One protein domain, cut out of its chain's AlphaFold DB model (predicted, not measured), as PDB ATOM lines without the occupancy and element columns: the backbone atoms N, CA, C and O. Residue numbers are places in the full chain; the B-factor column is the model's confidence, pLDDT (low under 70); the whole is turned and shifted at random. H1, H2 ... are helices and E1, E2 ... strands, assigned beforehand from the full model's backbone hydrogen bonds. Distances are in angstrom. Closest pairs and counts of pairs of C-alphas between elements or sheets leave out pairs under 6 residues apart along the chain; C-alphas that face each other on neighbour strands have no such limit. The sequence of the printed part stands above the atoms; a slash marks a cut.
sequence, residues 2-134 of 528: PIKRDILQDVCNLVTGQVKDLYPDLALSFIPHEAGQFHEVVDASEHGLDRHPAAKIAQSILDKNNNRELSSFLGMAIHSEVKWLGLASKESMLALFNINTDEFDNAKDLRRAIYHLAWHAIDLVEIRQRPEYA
ATOM      1  N   PRO A   2      52.723  60.934 -83.646       69.75
ATOM      2  CA  PRO A   2      53.148  61.506 -84.923       69.75
ATOM      3  C   PRO A   2      54.214  62.588 -84.716       69.75
ATOM      4  O   PRO A   2      54.141  63.369 -83.754       69.75
ATOM      5  N   ILE A   3      55.220  62.624 -85.595       84.00
ATOM      6  CA  ILE A   3      56.265  63.647 -85.549       84.00
ATOM      7  C   ILE A   3      55.634  65.016 -85.789       84.00
ATOM      8  O   ILE A   3      54.987  65.260 -86.804       84.00
ATOM      9  N   LYS A   4      55.858  65.950 -84.862       85.81
ATOM     10  CA  LYS A   4      55.401  67.331 -85.035       85.81
ATOM     11  C   LYS A   4      56.102  67.975 -86.232       85.81
ATOM     12  O   LYS A   4      57.324  67.887 -86.355       85.81
ATOM     13  N   ARG A   5      55.339  68.708 -87.045       84.81
ATOM     14  CA  ARG A   5      55.826  69.415 -88.241       84.81
ATOM     15  C   ARG A   5      57.040  70.312 -87.974       84.81
ATOM     16  O   ARG A   5      57.955  70.338 -88.790       84.81
ATOM     17  N   ASP A   6      57.080  70.986 -86.827       89.00
ATOM     18  CA  ASP A   6      58.192  71.874 -86.462       89.00
ATOM     19  C   ASP A   6      59.510  71.102 -86.294       89.00
ATOM     20  O   ASP A   6      60.544  71.513 -86.810       89.00
ATOM     21  N   ILE A   7      59.459  69.920 -85.665       90.62
ATOM     22  CA  ILE A   7      60.630  69.048 -85.474       90.62
ATOM     23  C   ILE A   7      61.169  68.585 -86.828       90.62
ATOM     24  O   ILE A   7      62.375  68.601 -87.067       90.62
ATOM     25  N   LEU A   8      60.271  68.175 -87.722       91.06
ATOM     26  CA  LEU A   8      60.626  67.777 -89.077       91.06
ATOM     27  C   LEU A   8      61.287  68.923 -89.846       91.06
ATOM     28  O   LEU A   8      62.335  68.725 -90.459       91.06
ATOM     29  N   GLN A   9      60.714  70.124 -89.774       90.94
ATOM     30  CA  GLN A   9      61.277  71.299 -90.427       90.94
ATOM     31  C   GLN A   9      62.672  71.634 -89.882       90.94
ATOM     32  O   GLN A   9      63.577  71.914 -90.670       90.94
ATOM     33  N   ASP A  10      62.868  71.559 -88.566       92.88
ATOM     34  CA  ASP A  10      64.158  71.807 -87.920       92.88
ATOM     35  C   ASP A  10      65.226  70.802 -88.367       92.88
ATOM     36  O   ASP A  10      66.345  71.194 -88.711       92.88
ATOM     37  N   VAL A  11      64.880  69.512 -88.427       94.06
ATOM     38  CA  VAL A  11      65.779  68.456 -88.916       94.06
ATOM     39  C   VAL A  11      66.138  68.692 -90.385       94.06
ATOM     40  O   VAL A  11      67.320  68.718 -90.730       94.06
ATOM     41  N   CYS A  12      65.146  68.920 -91.247       93.88
ATOM     42  CA  CYS A  12      65.358  69.185 -92.671       93.88
ATOM     43  C   CYS A  12      66.226  70.431 -92.904       93.88
ATOM     44  O   CYS A  12      67.147  70.400 -93.725       93.88
ATOM     45  N   ASN A  13      65.990  71.513 -92.156       93.31
ATOM     46  CA  ASN A  13      66.783  72.741 -92.226       93.31
ATOM     47  C   ASN A  13      68.228  72.510 -91.774       93.31
ATOM     48  O   ASN A  13      69.157  72.981 -92.433       93.31
ATOM     49  N   LEU A  14      68.427  71.764 -90.682       92.31
ATOM     50  CA  LEU A  14      69.753  71.412 -90.177       92.31
ATOM     51  C   LEU A  14      70.559  70.649 -91.233       92.31
ATOM     52  O   LEU A  14      71.691  71.035 -91.534       92.31
ATOM     53  N   VAL A  15      69.978  69.594 -91.813       93.94
ATOM     54  CA  VAL A  15      70.651  68.790 -92.845       93.94
ATOM     55  C   VAL A  15      70.929  69.630 -94.087       93.94
ATOM     56  O   VAL A  15      72.040  69.594 -94.613       93.94
ATOM     57  N   THR A  16      69.964  70.445 -94.519       94.25
ATOM     58  CA  THR A  16      70.130  71.346 -95.670       94.25
ATOM     59  C   THR A  16      71.289  72.316 -95.466       94.25
ATOM     60  O   THR A  16      72.108  72.480 -96.369       94.25
ATOM     61  N   GLY A  17      71.398  72.927 -94.282       93.31
ATOM     62  CA  GLY A  17      72.507  73.820 -93.946       93.31
ATOM     63  C   GLY A  17      73.859  73.112 -94.015       93.31
ATOM     64  O   GLY A  17      74.758  73.575 -94.710       93.31
ATOM     65  N   GLN A  18      73.974  71.943 -93.382       93.69
ATOM     66  CA  GLN A  18      75.218  71.172 -93.374       93.69
ATOM     67  C   GLN A  18      75.646  70.732 -94.776       93.69
ATOM     68  O   GLN A  18      76.814  70.869 -95.126       93.69
ATOM     69  N   VAL A  19      74.717  70.215 -95.589       95.19
ATOM     70  CA  VAL A  19      75.022  69.783 -96.962       95.19
ATOM     71  C   VAL A  19      75.447  70.964 -97.825       95.19
ATOM     72  O   VAL A  19      76.421  70.840 -98.565       95.19
ATOM     73  N   LYS A  20      74.787  72.118 -97.687       93.75
ATOM     74  CA  LYS A  20      75.126  73.337 -98.429       93.75
ATOM     75  C   LYS A  20      76.540  73.845 -98.133       93.75
ATOM     76  O   LYS A  20      77.180  74.378 -99.035       93.75
ATOM     77  N   ASP A  21      77.042  73.652 -96.913       91.19
ATOM     78  CA  ASP A  21      78.407  74.054 -96.548       91.19
ATOM     79  C   ASP A  21      79.480  73.288 -97.347       91.19
ATOM     80  O   ASP A  21      80.536  73.843 -97.647       91.19
ATOM     81  N   LEU A  22      79.215  72.028 -97.721       92.38
ATOM     82  CA  LEU A  22      80.142  71.199 -98.507       92.38
ATOM     83  C   LEU A  22      79.802  71.160-100.009       92.38
ATOM     84  O   LEU A  22      80.701  71.026-100.837       92.38
ATOM     85  N   TYR A  23      78.522  71.297-100.361       94.19
ATOM     86  CA  TYR A  23      77.996  71.263-101.727       94.19
ATOM     87  C   TYR A  23      77.151  72.526-101.990       94.19
ATOM     88  O   TYR A  23      75.920  72.462-101.974       94.19
ATOM     89  N   PRO A  24      77.777  73.690-102.244       92.19
ATOM     90  CA  PRO A  24      77.080  74.982-102.295       92.19
ATOM     91  C   PRO A  24      76.072  75.114-103.446       92.19
ATOM     92  O   PRO A  24      75.134  75.909-103.349       92.19
ATOM     93  N   ASP A  25      76.246  74.331-104.512       92.00
ATOM     94  CA  ASP A  25      75.356  74.314-105.679       92.00
ATOM     95  C   ASP A  25      74.189  73.318-105.536       92.00
ATOM     96  O   ASP A  25      73.351  73.231-106.436       92.00
ATOM     97  N   LEU A  26      74.128  72.566-104.427       95.00
ATOM     98  CA  LEU A  26      73.074  71.598-104.124       95.00
ATOM     99  C   LEU A  26      72.103  72.156-103.075       95.00
ATOM    100  O   LEU A  26      72.453  72.352-101.913       95.00
ATOM    101  N   ALA A  27      70.849  72.348-103.477       95.38
ATOM    102  CA  ALA A  27      69.725  72.584-102.581       95.38
ATOM    103  C   ALA A  27      68.963  71.275-102.322       95.38
ATOM    104  O   ALA A  27      68.778  70.464-103.231       95.38
ATOM    105  N   LEU A  28      68.490  71.085-101.088       96.25
ATOM    106  CA  LEU A  28      67.642  69.959-100.698       96.25
ATOM    107  C   LEU A  28      66.216  70.462-100.459       96.25
ATOM    108  O   LEU A  28      66.028  71.459 -99.763       96.25
ATOM    109  N   SER A  29      65.220  69.778-101.019       95.06
ATOM    110  CA  SER A  29      63.804  70.075-100.805       95.06
ATOM    111  C   SER A  29      63.065  68.829-100.341       95.06
ATOM    112  O   SER A  29      62.897  67.870-101.095       95.06
ATOM    113  N   PHE A  30      62.621  68.874 -99.089       94.06
ATOM    114  CA  PHE A  30      61.870  67.813 -98.433       94.06
ATOM    115  C   PHE A  30      60.377  68.127 -98.497       94.06
ATOM    116  O   PHE A  30      59.960  69.217 -98.113       94.06
ATOM    117  N   ILE A  31      59.590  67.170 -98.981       92.50
ATOM    118  CA  ILE A  31      58.143  67.275 -99.170       92.50
ATOM    119  C   ILE A  31      57.485  66.330 -98.165       92.50
ATOM    120  O   ILE A  31      57.398  65.126 -98.421       92.50
ATOM    121  N   PRO A  32      57.106  66.839 -96.983       91.94
ATOM    122  CA  PRO A  32      56.534  66.007 -95.946       91.94
ATOM    123  C   PRO A  32      55.052  65.738 -96.189       91.94
ATOM    124  O   PRO A  32      54.319  66.645 -96.579       91.94
ATOM    125  N   HIS A  33      54.615  64.517 -95.909       90.81
ATOM    126  CA  HIS A  33      53.218  64.108 -95.995       90.81
ATOM    127  C   HIS A  33      52.891  63.035 -94.944       90.81
ATOM    128  O   HIS A  33      53.787  62.459 -94.320       90.81
ATOM    129  N   GLU A  34      51.602  62.787 -94.744       89.88
ATOM    130  CA  GLU A  34      51.084  61.603 -94.049       89.88
ATOM    131  C   GLU A  34      50.635  60.565 -95.093       89.88
ATOM    132  O   GLU A  34      50.550  60.865 -96.295       89.88
ATOM    133  N   ALA A  35      50.362  59.339 -94.655       86.12
ATOM    134  CA  ALA A  35      49.908  58.266 -95.529       86.12
ATOM    135  C   ALA A  35      48.623  58.651 -96.288       86.12
ATOM    136  O   ALA A  35      47.614  59.045 -95.700       86.12
ATOM    137  N   GLY A  36      48.660  58.517 -97.615       84.88
ATOM    138  CA  GLY A  36      47.542  58.809 -98.516       84.88
ATOM    139  C   GLY A  36      47.382  60.286 -98.888       84.88
ATOM    140  O   GLY A  36      46.474  60.613 -99.649       84.88
ATOM    141  N   GLN A  37      48.247  61.175 -98.391       86.44
ATOM    142  CA  GLN A  37      48.196  62.614 -98.685       86.44
ATOM    143  C   GLN A  37      49.220  63.056 -99.736       86.44
ATOM    144  O   GLN A  37      49.228  64.225-100.127       86.44
ATOM    145  N   PHE A  38      50.112  62.171-100.198       84.38
ATOM    146  CA  PHE A  38      51.258  62.602-101.001       84.38
ATOM    147  C   PHE A  38      50.847  63.315-102.296       84.38
ATOM    148  O   PHE A  38      51.426  64.345-102.639       84.38
ATOM    149  N   HIS A  39      49.813  62.814-102.975       84.88
ATOM    150  CA  HIS A  39      49.295  63.420-104.201       84.88
ATOM    151  C   HIS A  39      48.853  64.879-103.991       84.88
ATOM    152  O   HIS A  39      49.288  65.764-104.725       84.88
ATOM    153  N   GLU A  40      48.076  65.144-102.938       84.56
ATOM    154  CA  GLU A  40      47.577  66.485-102.609       84.56
ATOM    155  C   GLU A  40      48.715  67.443-102.226       84.56
ATOM    156  O   GLU A  40      48.715  68.620-102.596       84.56
ATOM    157  N   VAL A  41      49.719  66.937-101.504       85.50
ATOM    158  CA  VAL A  41      50.887  67.728-101.100       85.50
ATOM    159  C   VAL A  41      51.760  68.086-102.306       85.50
ATOM    160  O   VAL A  41      52.277  69.205-102.362       85.50
ATOM    161  N   VAL A  42      51.920  67.180-103.276       84.75
ATOM    162  CA  VAL A  42      52.666  67.455-104.514       84.75
ATOM    163  C   VAL A  42      52.008  68.586-105.302       84.75
ATOM    164  O   VAL A  42      52.710  69.528-105.681       84.75
ATOM    165  N   ASP A  43      50.686  68.556-105.459       80.31
ATOM    166  CA  ASP A  43      49.938  69.608-106.159       80.31
ATOM    167  C   ASP A  43      50.082  70.971-105.454       80.31
ATOM    168  O   ASP A  43      50.243  72.010-106.094       80.31
ATOM    169  N   ALA A  44      50.114  70.983-104.118       80.75
ATOM    170  CA  ALA A  44      50.329  72.202-103.336       80.75
ATOM    171  C   ALA A  44      51.795  72.694-103.329       80.75
ATOM    172  O   ALA A  44      52.056  73.867-103.040       80.75
ATOM    173  N   SER A  45      52.763  71.820-103.627       76.50
ATOM    174  CA  SER A  45      54.200  72.118-103.521       76.50
ATOM    175  C   SER A  45      54.751  73.005-104.645       76.50
ATOM    176  O   SER A  45      55.832  73.578-104.482       76.50
ATOM    177  N   GLU A  46      53.985  73.201-105.726       68.44
ATOM    178  CA  GLU A  46      54.370  73.983-106.913       68.44
ATOM    179  C   GLU A  46      54.869  75.393-106.534       68.44
ATOM    180  O   GLU A  46      55.965  75.813-106.907       68.44
ATOM    181  N   HIS A  47      54.145  76.066-105.634       65.81
ATOM    182  CA  HIS A  47      54.439  77.438-105.206       65.81
ATOM    183  C   HIS A  47      55.705  77.548-104.334       65.81
ATOM    184  O   HIS A  47      56.315  78.615-104.222       65.81
ATOM    185  N   GLY A  48      56.099  76.454-103.672       72.38
ATOM    186  CA  GLY A  48      57.268  76.412-102.792       72.38
ATOM    187  C   GLY A  48      58.591  76.335-103.556       72.38
ATOM    188  O   GLY A  48      59.622  76.792-103.056       72.38
ATOM    189  N   LEU A  49      58.564  75.795-104.777       83.12
ATOM    190  CA  LEU A  49      59.755  75.542-105.588       83.12
ATOM    191  C   LEU A  49      60.099  76.685-106.547       83.12
ATOM    192  O   LEU A  49      61.260  76.799-106.937       83.12
ATOM    193  N   ASP A  50      59.140  77.556-106.873       79.25
ATOM    194  CA  ASP A  50      59.225  78.592-107.920       79.25
ATOM    195  C   ASP A  50      60.447  79.515-107.850       79.25
ATOM    196  O   ASP A  50      60.892  80.067-108.858       79.25
ATOM    197  N   ARG A  51      61.021  79.691-106.658       85.38
ATOM    198  CA  ARG A  51      62.195  80.552-106.456       85.38
ATOM    199  C   ARG A  51      63.510  79.900-106.891       85.38
ATOM    200  O   ARG A  51      64.519  80.599-106.985       85.38
ATOM    201  N   HIS A  52      63.534  78.587-107.126       89.81
ATOM    202  CA  HIS A  52      64.740  77.867-107.523       89.81
ATOM    203  C   HIS A  52      64.890  77.814-109.059       89.81
ATOM    204  O   HIS A  52      63.929  77.480-109.749       89.81
ATOM    205  N   PRO A  53      66.092  78.024-109.639       90.81
ATOM    206  CA  PRO A  53      66.290  77.986-111.099       90.81
ATOM    207  C   PRO A  53      65.858  76.673-111.778       90.81
ATOM    208  O   PRO A  53      65.501  76.651-112.953       90.81
ATOM    209  N   ALA A  54      65.871  75.567-111.029       92.81
ATOM    210  CA  ALA A  54      65.463  74.240-111.494       92.81
ATOM    211  C   ALA A  54      63.983  73.881-111.213       92.81
ATOM    212  O   ALA A  54      63.612  72.725-111.412       92.81
ATOM    213  N   ALA A  55      63.137  74.827-110.775       91.69
ATOM    214  CA  ALA A  55      61.760  74.574-110.318       91.69
ATOM    215  C   ALA A  55      60.905  73.775-111.314       91.69
ATOM    216  O   ALA A  55      60.360  72.732-110.972       91.69
ATOM    217  N   LYS A  56      60.864  74.192-112.587       91.31
ATOM    218  CA  LYS A  56      60.062  73.511-113.623       91.31
ATOM    219  C   LYS A  56      60.481  72.057-113.853       91.31
ATOM    220  O   LYS A  56      59.655  71.199-114.143       91.31
ATOM    221  N   ILE A  57      61.780  71.780-113.748       93.69
ATOM    222  CA  ILE A  57      62.319  70.424-113.893       93.69
ATOM    223  C   ILE A  57      61.967  69.601-112.654       93.69
ATOM    224  O   ILE A  57      61.598  68.437-112.786       93.69
ATOM    225  N   ALA A  58      62.061  70.213-111.473       93.94
ATOM    226  CA  ALA A  58      61.687  69.596-110.214       93.94
ATOM    227  C   ALA A  58      60.207  69.194-110.193       93.94
ATOM    228  O   ALA A  58      59.919  68.037-109.895       93.94
ATOM    229  N   GLN A  59      59.301  70.073-110.628       91.56
ATOM    230  CA  GLN A  59      57.873  69.757-110.728       91.56
ATOM    231  C   GLN A  59      57.632  68.527-111.612       91.56
ATOM    232  O   GLN A  59      56.982  67.577-111.193       91.56
ATOM    233  N   SER A  60      58.295  68.446-112.774       91.75
ATOM    234  CA  SER A  60      58.184  67.266-113.646       91.75
ATOM    235  C   SER A  60      58.657  65.958-112.988       91.75
ATOM    236  O   SER A  60      58.197  64.882-113.378       91.75
ATOM    237  N   ILE A  61      59.595  66.012-112.035       93.12
ATOM    238  CA  ILE A  61      60.006  64.834-111.258       93.12
ATOM    239  C   ILE A  61      58.910  64.463-110.253       93.12
ATOM    240  O   ILE A  61      58.615  63.275-110.126       93.12
ATOM    241  N   LEU A  62      58.309  65.441-109.573       90.81
ATOM    242  CA  LEU A  62      57.241  65.206-108.599       90.81
ATOM    243  C   LEU A  62      56.000  64.604-109.251       90.81
ATOM    244  O   LEU A  62      55.557  63.540-108.825       90.81
ATOM    245  N   ASP A  63      55.530  65.193-110.350       87.88
ATOM    246  CA  ASP A  63      54.336  64.728-111.066       87.88
ATOM    247  C   ASP A  63      54.476  63.263-111.513       87.88
ATOM    248  O   ASP A  63      53.525  62.487-111.479       87.88
ATOM    249  N   LYS A  64      55.693  62.847-111.899       89.06
ATOM    250  CA  LYS A  64      55.995  61.470-112.334       89.06
ATOM    251  C   LYS A  64      56.123  60.462-111.195       89.06
ATOM    252  O   LYS A  64      56.171  59.266-111.472       89.06
ATOM    253  N   ASN A  65      56.253  60.922-109.954       84.50
ATOM    254  CA  ASN A  65      56.454  60.068-108.784       84.50
ATOM    255  C   ASN A  65      55.341  60.224-107.739       84.50
ATOM    256  O   ASN A  65      55.510  59.723-106.634       84.50
ATOM    257  N   ASN A  66      54.216  60.865-108.076       78.75
ATOM    258  CA  ASN A  66      53.113  61.216-107.167       78.75
ATOM    259  C   ASN A  66      52.373  60.029-106.508       78.75
ATOM    260  O   ASN A  66      51.443  60.239-105.740       78.75
ATOM    261  N   ASN A  67      52.787  58.795-106.788       77.38
ATOM    262  CA  ASN A  67      52.254  57.559-106.220       77.38
ATOM    263  C   ASN A  67      53.193  56.900-105.191       77.38
ATOM    264  O   ASN A  67      52.967  55.754-104.795       77.38
ATOM    265  N   ARG A  68      54.282  57.572-104.797       79.00
ATOM    266  CA  ARG A  68      55.229  57.065-103.797       79.00
ATOM    267  C   ARG A  68      54.839  57.522-102.399       79.00
ATOM    268  O   ARG A  68      55.133  58.639-102.006       79.00
ATOM    269  N   GLU A  69      54.241  56.614-101.639       82.19
ATOM    270  CA  GLU A  69      53.854  56.866-100.244       82.19
ATOM    271  C   GLU A  69      54.997  56.662 -99.239       82.19
ATOM    272  O   GLU A  69      54.872  57.071 -98.093       82.19
ATOM    273  N   LEU A  70      56.101  56.021 -99.629       88.25
ATOM    274  CA  LEU A  70      57.218  55.742 -98.718       88.25
ATOM    275  C   LEU A  70      58.313  56.798 -98.828       88.25
ATOM    276  O   LEU A  70      58.608  57.241 -99.944       88.25
ATOM    277  N   SER A  71      58.956  57.155 -97.712       92.56
ATOM    278  CA  SER A  71      60.018  58.167 -97.703       92.56
ATOM    279  C   SER A  71      61.155  57.777 -98.643       92.56
ATOM    280  O   SER A  71      61.756  56.707 -98.522       92.56
ATOM    281  N   SER A  72      61.488  58.644 -99.596       93.31
ATOM    282  CA  SER A  72      62.464  58.312-100.626       93.31
ATOM    283  C   SER A  72      63.118  59.537-101.255       93.31
ATOM    284  O   SER A  72      62.634  60.669-101.197       93.31
ATOM    285  N   PHE A  73      64.255  59.295-101.901       95.25
ATOM    286  CA  PHE A  73      64.865  60.252-102.808       95.25
ATOM    287  C   PHE A  73      64.235  60.093-104.197       95.25
ATOM    288  O   PHE A  73      64.315  59.027-104.815       95.25
ATOM    289  N   LEU A  74      63.606  61.158-104.691       94.00
ATOM    290  CA  LEU A  74      62.859  61.147-105.953       94.00
ATOM    291  C   LEU A  74      63.765  61.417-107.158       94.00
ATOM    292  O   LEU A  74      63.539  60.898-108.253       94.00
ATOM    293  N   GLY A  75      64.808  62.221-106.955       94.69
ATOM    294  CA  GLY A  75      65.769  62.589-107.985       94.69
ATOM    295  C   GLY A  75      66.306  64.003-107.810       94.69
ATOM    296  O   GLY A  75      65.997  64.701-106.844       94.69
ATOM    297  N   MET A  76      67.121  64.425-108.772       96.31
ATOM    298  CA  MET A  76      67.754  65.741-108.779       96.31
ATOM    299  C   MET A  76      67.393  66.506-110.049       96.31
ATOM    300  O   MET A  76      67.587  66.018-111.162       96.31
ATOM    301  N   ALA A  77      66.877  67.717-109.885       95.69
ATOM    302  CA  ALA A  77      66.644  68.661-110.963       95.69
ATOM    303  C   ALA A  77      67.886  69.535-111.156       95.69
ATOM    304  O   ALA A  77      68.362  70.160-110.210       95.69
ATOM    305  N   ILE A  78      68.408  69.582-112.381       94.44
ATOM    306  CA  ILE A  78      69.624  70.330-112.708       94.44
ATOM    307  C   ILE A  78      69.257  71.462-113.658       94.44
ATOM    308  O   ILE A  78      68.669  71.223-114.711       94.44
ATOM    309  N   HIS A  79      69.647  72.682-113.310       92.06
ATOM    310  CA  HIS A  79      69.603  73.829-114.205       92.06
ATOM    311  C   HIS A  79      71.018  74.358-114.428       92.06
ATOM    312  O   HIS A  79      71.771  74.535-113.471       92.06
ATOM    313  N   SER A  80      71.371  74.628-115.683       88.31
ATOM    314  CA  SER A  80      72.638  75.265-116.042       88.31
ATOM    315  C   SER A  80      72.353  76.561-116.783       88.31
ATOM    316  O   SER A  80      71.693  76.567-117.825       88.31
ATOM    317  N   GLU A  81      72.834  77.660-116.214       84.94
ATOM    318  CA  GLU A  81      72.741  78.995-116.783       84.94
ATOM    319  C   GLU A  81      74.079  79.344-117.438       84.94
ATOM    320  O   GLU A  81      75.120  79.396-116.775       84.94
ATOM    321  N   VAL A  82      74.060  79.605-118.745       79.00
ATOM    322  CA  VAL A  82      75.243  80.056-119.484       79.00
ATOM    323  C   VAL A  82      75.385  81.569-119.318       79.00
ATOM    324  O   VAL A  82      74.499  82.333-119.688       79.00
ATOM    325  N   LYS A  83      76.520  82.008-118.780       77.50
ATOM    326  CA  LYS A  83      76.893  83.412-118.586       77.50
ATOM    327  C   LYS A  83      78.008  83.814-119.555       77.50
ATOM    328  O   LYS A  83      78.700  82.968-120.120       77.50
ATOM    329  N   TRP A  84      78.185  85.124-119.743       73.31
ATOM    330  CA  TRP A  84      79.295  85.703-120.517       73.31
ATOM    331  C   TRP A  84      79.466  85.092-121.920       73.31
ATOM    332  O   TRP A  84      80.538  84.604-122.261       73.31
ATOM    333  N   LEU A  85      78.400  85.092-122.732       69.94
ATOM    334  CA  LEU A  85      78.426  84.621-124.131       69.94
ATOM    335  C   LEU A  85      78.955  83.178-124.318       69.94
ATOM    336  O   LEU A  85      79.471  82.849-125.382       69.94
ATOM    337  N   GLY A  86      78.837  82.308-123.307       65.06
ATOM    338  CA  GLY A  86      79.303  80.915-123.393       65.06
ATOM    339  C   GLY A  86      80.593  80.608-122.638       65.06
ATOM    340  O   GLY A  86      80.982  79.446-122.579       65.06
ATOM    341  N   LEU A  87      81.246  81.615-122.051       69.25
ATOM    342  CA  LEU A  87      82.544  81.453-121.387       69.25
ATOM    343  C   LEU A  87      82.444  81.010-119.921       69.25
ATOM    344  O   LEU A  87      83.440  80.577-119.348       69.25
ATOM    345  N   ALA A  88      81.263  81.105-119.308       72.81
ATOM    346  CA  ALA A  88      81.025  80.636-117.948       72.81
ATOM    347  C   ALA A  88      79.656  79.961-117.842       72.81
ATOM    348  O   ALA A  88      78.700  80.393-118.478       72.81
ATOM    349  N   SER A  89      79.529  78.936-117.006       78.31
ATOM    350  CA  SER A  89      78.238  78.336-116.657       78.31
ATOM    351  C   SER A  89      78.080  78.300-115.145       78.31
ATOM    352  O   SER A  89      79.018  77.930-114.440       78.31
ATOM    353  N   LYS A  90      76.900  78.674-114.645       84.31
ATOM    354  CA  LYS A  90      76.520  78.451-113.249       84.31
ATOM    355  C   LYS A  90      75.502  77.323-113.201       84.31
ATOM    356  O   LYS A  90      74.479  77.392-113.877       84.31
ATOM    357  N   GLU A  91      75.777  76.314-112.390       87.25
ATOM    358  CA  GLU A  91      74.840  75.220-112.161       87.25
ATOM    359  C   GLU A  91      74.032  75.470-110.886       87.25
ATOM    360  O   GLU A  91      74.456  76.167-109.964       87.25
ATOM    361  N   SER A  92      72.808  74.966-110.858       91.69
ATOM    362  CA  SER A  92      71.952  74.977-109.675       91.69
ATOM    363  C   SER A  92      71.196  73.662-109.634       91.69
ATOM    364  O   SER A  92      70.440  73.342-110.557       91.69
ATOM    365  N   MET A  93      71.433  72.889-108.579       95.31
ATOM    366  CA  MET A  93      70.896  71.546-108.403       95.31
ATOM    367  C   MET A  93      69.882  71.543-107.264       95.31
ATOM    368  O   MET A  93      70.132  72.108-106.203       95.31
ATOM    369  N   LEU A  94      68.747  70.888-107.481       96.12
ATOM    370  CA  LEU A  94      67.688  70.728-106.492       96.12
ATOM    371  C   LEU A  94      67.360  69.246-106.332       96.12
ATOM    372  O   LEU A  94      66.800  68.632-107.237       96.12
ATOM    373  N   ALA A  95      67.726  68.674-105.191       97.00
ATOM    374  CA  ALA A  95      67.365  67.317-104.810       97.00
ATOM    375  C   ALA A  95      65.980  67.296-104.156       97.00
ATOM    376  O   ALA A  95      65.691  68.110-103.278       97.00
ATOM    377  N   LEU A  96      65.142  66.355-104.588       95.88
ATOM    378  CA  LEU A  96      63.764  66.206-104.132       95.88
ATOM    379  C   LEU A  96      63.601  64.934-103.311       95.88
ATOM    380  O   LEU A  96      64.022  63.851-103.730       95.88
ATOM    381  N   PHE A  97      62.927  65.074-102.176       95.25
ATOM    382  CA  PHE A  97      62.635  63.988-101.252       95.25
ATOM    383  C   PHE A  97      61.164  64.038-100.866       95.25
ATOM    384  O   PHE A  97      60.664  65.116-100.551       95.25
ATOM    385  N   ASN A  98      60.491  62.894-100.837       93.62
ATOM    386  CA  ASN A  98      59.228  62.758-100.118       93.62
ATOM    387  C   ASN A  98      59.511  62.154 -98.743       93.62
ATOM    388  O   ASN A  98      60.343  61.255 -98.634       93.62
ATOM    389  N   ILE A  99      58.858  62.672 -97.707       94.19
ATOM    390  CA  ILE A  99      59.039  62.223 -96.326       94.19
ATOM    391  C   ILE A  99      57.671  61.860 -95.762       94.19
ATOM    392  O   ILE A  99      56.882  62.750 -95.446       94.19
ATOM    393  N   ASN A 100      57.413  60.564 -95.616       92.19
ATOM    394  CA  ASN A 100      56.224  60.084 -94.939       92.19
ATOM    395  C   ASN A 100      56.459  60.127 -93.428       92.19
ATOM    396  O   ASN A 100      57.276  59.388 -92.881       92.19
ATOM    397  N   THR A 101      55.755  61.026 -92.750       91.31
ATOM    398  CA  THR A 101      55.941  61.250 -91.312       91.31
ATOM    399  C   THR A 101      55.444  60.098 -90.437       91.31
ATOM    400  O   THR A 101      55.897  59.995 -89.296       91.31
ATOM    401  N   ASP A 102      54.611  59.204 -90.977       89.00
ATOM    402  CA  ASP A 102      54.109  58.015 -90.278       89.00
ATOM    403  C   ASP A 102      55.169  56.907 -90.143       89.00
ATOM    404  O   ASP A 102      55.000  55.979 -89.358       89.00
ATOM    405  N   GLU A 103      56.290  57.003 -90.868       88.75
ATOM    406  CA  GLU A 103      57.385  56.023 -90.805       88.75
ATOM    407  C   GLU A 103      58.315  56.200 -89.595       88.75
ATOM    408  O   GLU A 103      59.214  55.381 -89.385       88.75
ATOM    409  N   PHE A 104      58.154  57.279 -88.824       90.56
ATOM    410  CA  PHE A 104      59.116  57.668 -87.794       90.56
ATOM    411  C   PHE A 104      58.465  57.793 -86.419       90.56
ATOM    412  O   PHE A 104      57.599  58.633 -86.187       90.56
ATOM    413  N   ASP A 105      58.982  57.029 -85.459       87.25
ATOM    414  CA  ASP A 105      58.494  57.068 -84.079       87.25
ATOM    415  C   ASP A 105      59.041  58.254 -83.278       87.25
ATOM    416  O   ASP A 105      58.428  58.711 -82.308       87.25
ATOM    417  N   ASN A 106      60.231  58.741 -83.641       90.50
ATOM    418  CA  ASN A 106      60.915  59.809 -82.923       90.50
ATOM    419  C   ASN A 106      61.849  60.640 -83.824       90.50
ATOM    420  O   ASN A 106      62.195  60.273 -84.947       90.50
ATOM    421  N   ALA A 107      62.284  61.785 -83.292       91.25
ATOM    422  CA  ALA A 107      63.113  62.749 -84.011       91.25
ATOM    423  C   ALA A 107      64.505  62.216 -84.400       91.25
ATOM    424  O   ALA A 107      65.074  62.685 -85.385       91.25
ATOM    425  N   LYS A 108      65.069  61.267 -83.637       92.31
ATOM    426  CA  LYS A 108      66.384  60.685 -83.946       92.31
ATOM    427  C   LYS A 108      66.294  59.777 -85.167       92.31
ATOM    428  O   LYS A 108      67.135  59.884 -86.056       92.31
ATOM    429  N   ASP A 109      65.252  58.953 -85.243       91.25
ATOM    430  CA  ASP A 109      65.020  58.077 -86.395       91.25
ATOM    431  C   ASP A 109      64.716  58.879 -87.656       91.25
ATOM    432  O   ASP A 109      65.328  58.624 -88.696       91.25
ATOM    433  N   LEU A 110      63.889  59.925 -87.541       94.06
ATOM    434  CA  LEU A 110      63.682  60.877 -88.631       94.06
ATOM    435  C   LEU A 110      65.012  61.497 -89.080       94.06
ATOM    436  O   LEU A 110      65.342  61.455 -90.261       94.06
ATOM    437  N   ARG A 111      65.816  62.041 -88.159       95.19
ATOM    438  CA  ARG A 111      67.115  62.647 -88.497       95.19
ATOM    439  C   ARG A 111      68.038  61.672 -89.224       95.19
ATOM    440  O   ARG A 111      68.633  62.048 -90.234       95.19
ATOM    441  N   ARG A 112      68.140  60.433 -88.745       95.38
ATOM    442  CA  ARG A 112      68.955  59.393 -89.383       95.38
ATOM    443  C   ARG A 112      68.459  59.094 -90.797       95.38
ATOM    444  O   ARG A 112      69.269  59.045 -91.718       95.38
ATOM    445  N   ALA A 113      67.146  58.984 -90.992       95.56
ATOM    446  CA  ALA A 113      66.550  58.778 -92.308       95.56
ATOM    447  C   ALA A 113      66.779  59.964 -93.258       95.56
ATOM    448  O   ALA A 113      67.128  59.756 -94.418       95.56
ATOM    449  N   ILE A 114      66.675  61.208 -92.778       97.25
ATOM    450  CA  ILE A 114      66.991  62.396 -93.582       97.25
ATOM    451  C   ILE A 114      68.466  62.399 -94.003       97.25
ATOM    452  O   ILE A 114      68.760  62.678 -95.166       97.25
ATOM    453  N   TYR A 115      69.400  62.043 -93.114       98.06
ATOM    454  CA  TYR A 115      70.808  61.899 -93.497       98.06
ATOM    455  C   TYR A 115      71.041  60.759 -94.485       98.06
ATOM    456  O   TYR A 115      71.788  60.944 -95.447       98.06
ATOM    457  N   HIS A 116      70.380  59.615 -94.286       97.94
ATOM    458  CA  HIS A 116      70.416  58.499 -95.229       97.94
ATOM    459  C   HIS A 116      69.987  58.970 -96.612       97.94
ATOM    460  O   HIS A 116      70.726  58.797 -97.569       97.94
ATOM    461  N   LEU A 117      68.839  59.640 -96.728       97.06
ATOM    462  CA  LEU A 117      68.338  60.161 -97.998       97.06
ATOM    463  C   LEU A 117      69.267  61.225 -98.596       97.06
ATOM    464  O   LEU A 117      69.556  61.177 -99.792       97.06
ATOM    465  N   ALA A 118      69.796  62.142 -97.783       97.69
ATOM    466  CA  ALA A 118      70.739  63.162 -98.240       97.69
ATOM    467  C   ALA A 118      71.999  62.550 -98.879       97.69
ATOM    468  O   ALA A 118      72.507  63.105 -99.857       97.69
ATOM    469  N   TRP A 119      72.458  61.384 -98.406       97.88
ATOM    470  CA  TRP A 119      73.549  60.644 -99.049       97.88
ATOM    471  C   TRP A 119      73.249  60.304-100.512       97.88
ATOM    472  O   TRP A 119      74.124  60.452-101.360       97.88
ATOM    473  N   HIS A 120      72.014  59.914-100.846       97.12
ATOM    474  CA  HIS A 120      71.641  59.593-102.232       97.12
ATOM    475  C   HIS A 120      71.795  60.800-103.160       97.12
ATOM    476  O   HIS A 120      72.214  60.638-104.308       97.12
ATOM    477  N   ALA A 121      71.487  62.002-102.669       97.06
ATOM    478  CA  ALA A 121      71.688  63.235-103.421       97.06
ATOM    479  C   ALA A 121      73.175  63.592-103.545       97.06
ATOM    480  O   ALA A 121      73.625  63.934-104.639       97.06
ATOM    481  N   ILE A 122      73.943  63.464-102.459       96.50
ATOM    482  CA  ILE A 122      75.394  63.698-102.451       96.50
ATOM    483  C   ILE A 122      76.103  62.766-103.442       96.50
ATOM    484  O   ILE A 122      76.837  63.233-104.312       96.50
ATOM    485  N   ASP A 123      75.829  61.463-103.375       95.25
ATOM    486  CA  ASP A 123      76.388  60.472-104.297       95.25
ATOM    487  C   ASP A 123      76.021  60.795-105.753       95.25
ATOM    488  O   ASP A 123      76.854  60.687-106.653       95.25
ATOM    489  N   LEU A 124      74.800  61.277-106.007       94.00
ATOM    490  CA  LEU A 124      74.389  61.663-107.354       94.00
ATOM    491  C   LEU A 124      75.153  62.887-107.883       94.00
ATOM    492  O   LEU A 124      75.505  62.915-109.066       94.00
ATOM    493  N   VAL A 125      75.449  63.868-107.023       94.00
ATOM    494  CA  VAL A 125      76.331  64.996-107.363       94.00
ATOM    495  C   VAL A 125      77.735  64.497-107.710       94.00
ATOM    496  O   VAL A 125      78.320  64.936-108.699       94.00
ATOM    497  N   GLU A 126      78.268  63.533-106.965       91.50
ATOM    498  CA  GLU A 126      79.607  62.982-107.211       91.50
ATOM    499  C   GLU A 126      79.684  62.140-108.487       91.50
ATOM    500  O   GLU A 126      80.636  62.252-109.262       91.50
ATOM    501  N   ILE A 127      78.659  61.333-108.765       89.88
ATOM    502  CA  ILE A 127      78.522  60.618-110.039       89.88
ATOM    503  C   ILE A 127      78.481  61.620-111.191       89.88
ATOM    504  O   ILE A 127      79.159  61.427-112.202       89.88
ATOM    505  N   ARG A 128      77.724  62.710-111.034       88.81
ATOM    506  CA  ARG A 128      77.601  63.760-112.045       88.81
ATOM    507  C   ARG A 128      78.937  64.425-112.377       88.81
ATOM    508  O   ARG A 128      79.148  64.775-113.535       88.81
ATOM    509  N   GLN A 129      79.829  64.585-111.402       88.06
ATOM    510  CA  GLN A 129      81.153  65.180-111.614       88.06
ATOM    511  C   GLN A 129      82.057  64.331-112.524       88.06
ATOM    512  O   GLN A 129      83.054  64.836-113.041       88.06
ATOM    513  N   ARG A 130      81.720  63.059-112.772       88.31
ATOM    514  CA  ARG A 130      82.470  62.221-113.715       88.31
ATOM    515  C   ARG A 130      82.228  62.689-115.159       88.31
ATOM    516  O   ARG A 130      81.078  62.962-115.518       88.31
ATOM    517  N   PRO A 131      83.260  62.711-116.026       85.44
ATOM    518  CA  PRO A 131      83.153  63.257-117.385       85.44
ATOM    519  C   PRO A 131      82.005  62.670-118.222       85.44
ATOM    520  O   PRO A 131      81.314  63.396-118.936       85.44
ATOM    521  N   GLU A 132      81.768  61.364-118.089       85.31
ATOM    522  CA  GLU A 132      80.714  60.619-118.792       85.31
ATOM    523  C   GLU A 132      79.285  61.081-118.444       85.31
ATOM    524  O   GLU A 132      78.393  61.038-119.295       85.31
ATOM    525  N   TYR A 133      79.062  61.580-117.223       84.62
ATOM    526  CA  TYR A 133      77.757  62.057-116.755       84.62
ATOM    527  C   TYR A 133      77.620  63.575-116.848       84.62
ATOM    528  O   TYR A 133      76.530  64.069-117.157       84.62
ATOM    529  N   ALA A 134      78.712  64.314-116.646       81.06
ATOM    530  CA  ALA A 134      78.732  65.771-116.722       81.06
ATOM    531  C   ALA A 134      78.184  66.271-118.071       81.06
ATOM    532  O   ALA A 134      77.296  67.129-118.107       81.06
TER     533      ALA A 134
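What this domain is: This is residues 2 to 134 of the 528 residues of an uncharacterized protein of Micavibrio aeruginosavorus (UniProt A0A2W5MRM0). What is the main picture? A twisted three-stranded sheet, E1, E3 and E2, lies between helices H1 and H4 over one face and H2 and H3 over the other; the turn at residues 83 to 88 sticks out. What builds it? The printed part has 133 residues with five named helices and three named strands, in the order H1 E1 H2 H3 E2 E3 H4 H5; the sheet and the class are mixed. It is compact, with a radius of gyration of the C-alphas of 15.3 A, and spans 52 by 28 by 25 A.

How they stand to each other: How do the strands pair? E1, residues 26 to 33, is parallel to E3, residues 88 to 100, with N 29 and O 95 within hydrogen-bond range at 2.8 A. E3 and E2, residues 72 to 83, form an antiparallel hairpin, with N 79 and O 92 within range at 2.9 A. Which helices are on the sheet? H4, residues 107 to 128, touches H1, residues 5 to 22, the same way at a shallow tilt of 34 degrees, only just short of steep; their closest C-alphas, of Val 11 and Arg 111, are 6.0 A apart. On the face opposite H4, H2, residues 38 to 49, and H3, residues 55 to 63, form a helical hairpin, with the closest C-alphas, of Leu 49 and Ala 55, 5.2 A apart. How do the helix backbones run? Each O i to N i+4 pair is within range in H3, 13 of 14 in H1, 16 of 18 in H4 and 4 of 8 in H2; H5, residues 131 to 134, is too short for one and is not on the sheet.

Where its parts are: Where are the anchors? H1 begins at C-alpha 5, (55.826, 69.415, -88.241), and H5 ends at C-alpha 134, (78.732, 65.771, -116.722). Which elements are long? E3 measures 39.6 A, E2 34.1 A and H4 31.6 A.

The domain as a whole: Is it unbroken? The printed part has no cut and no long link. Where is confidence low? Residues 2, 46 to 47 and 85 to 87 are under 70.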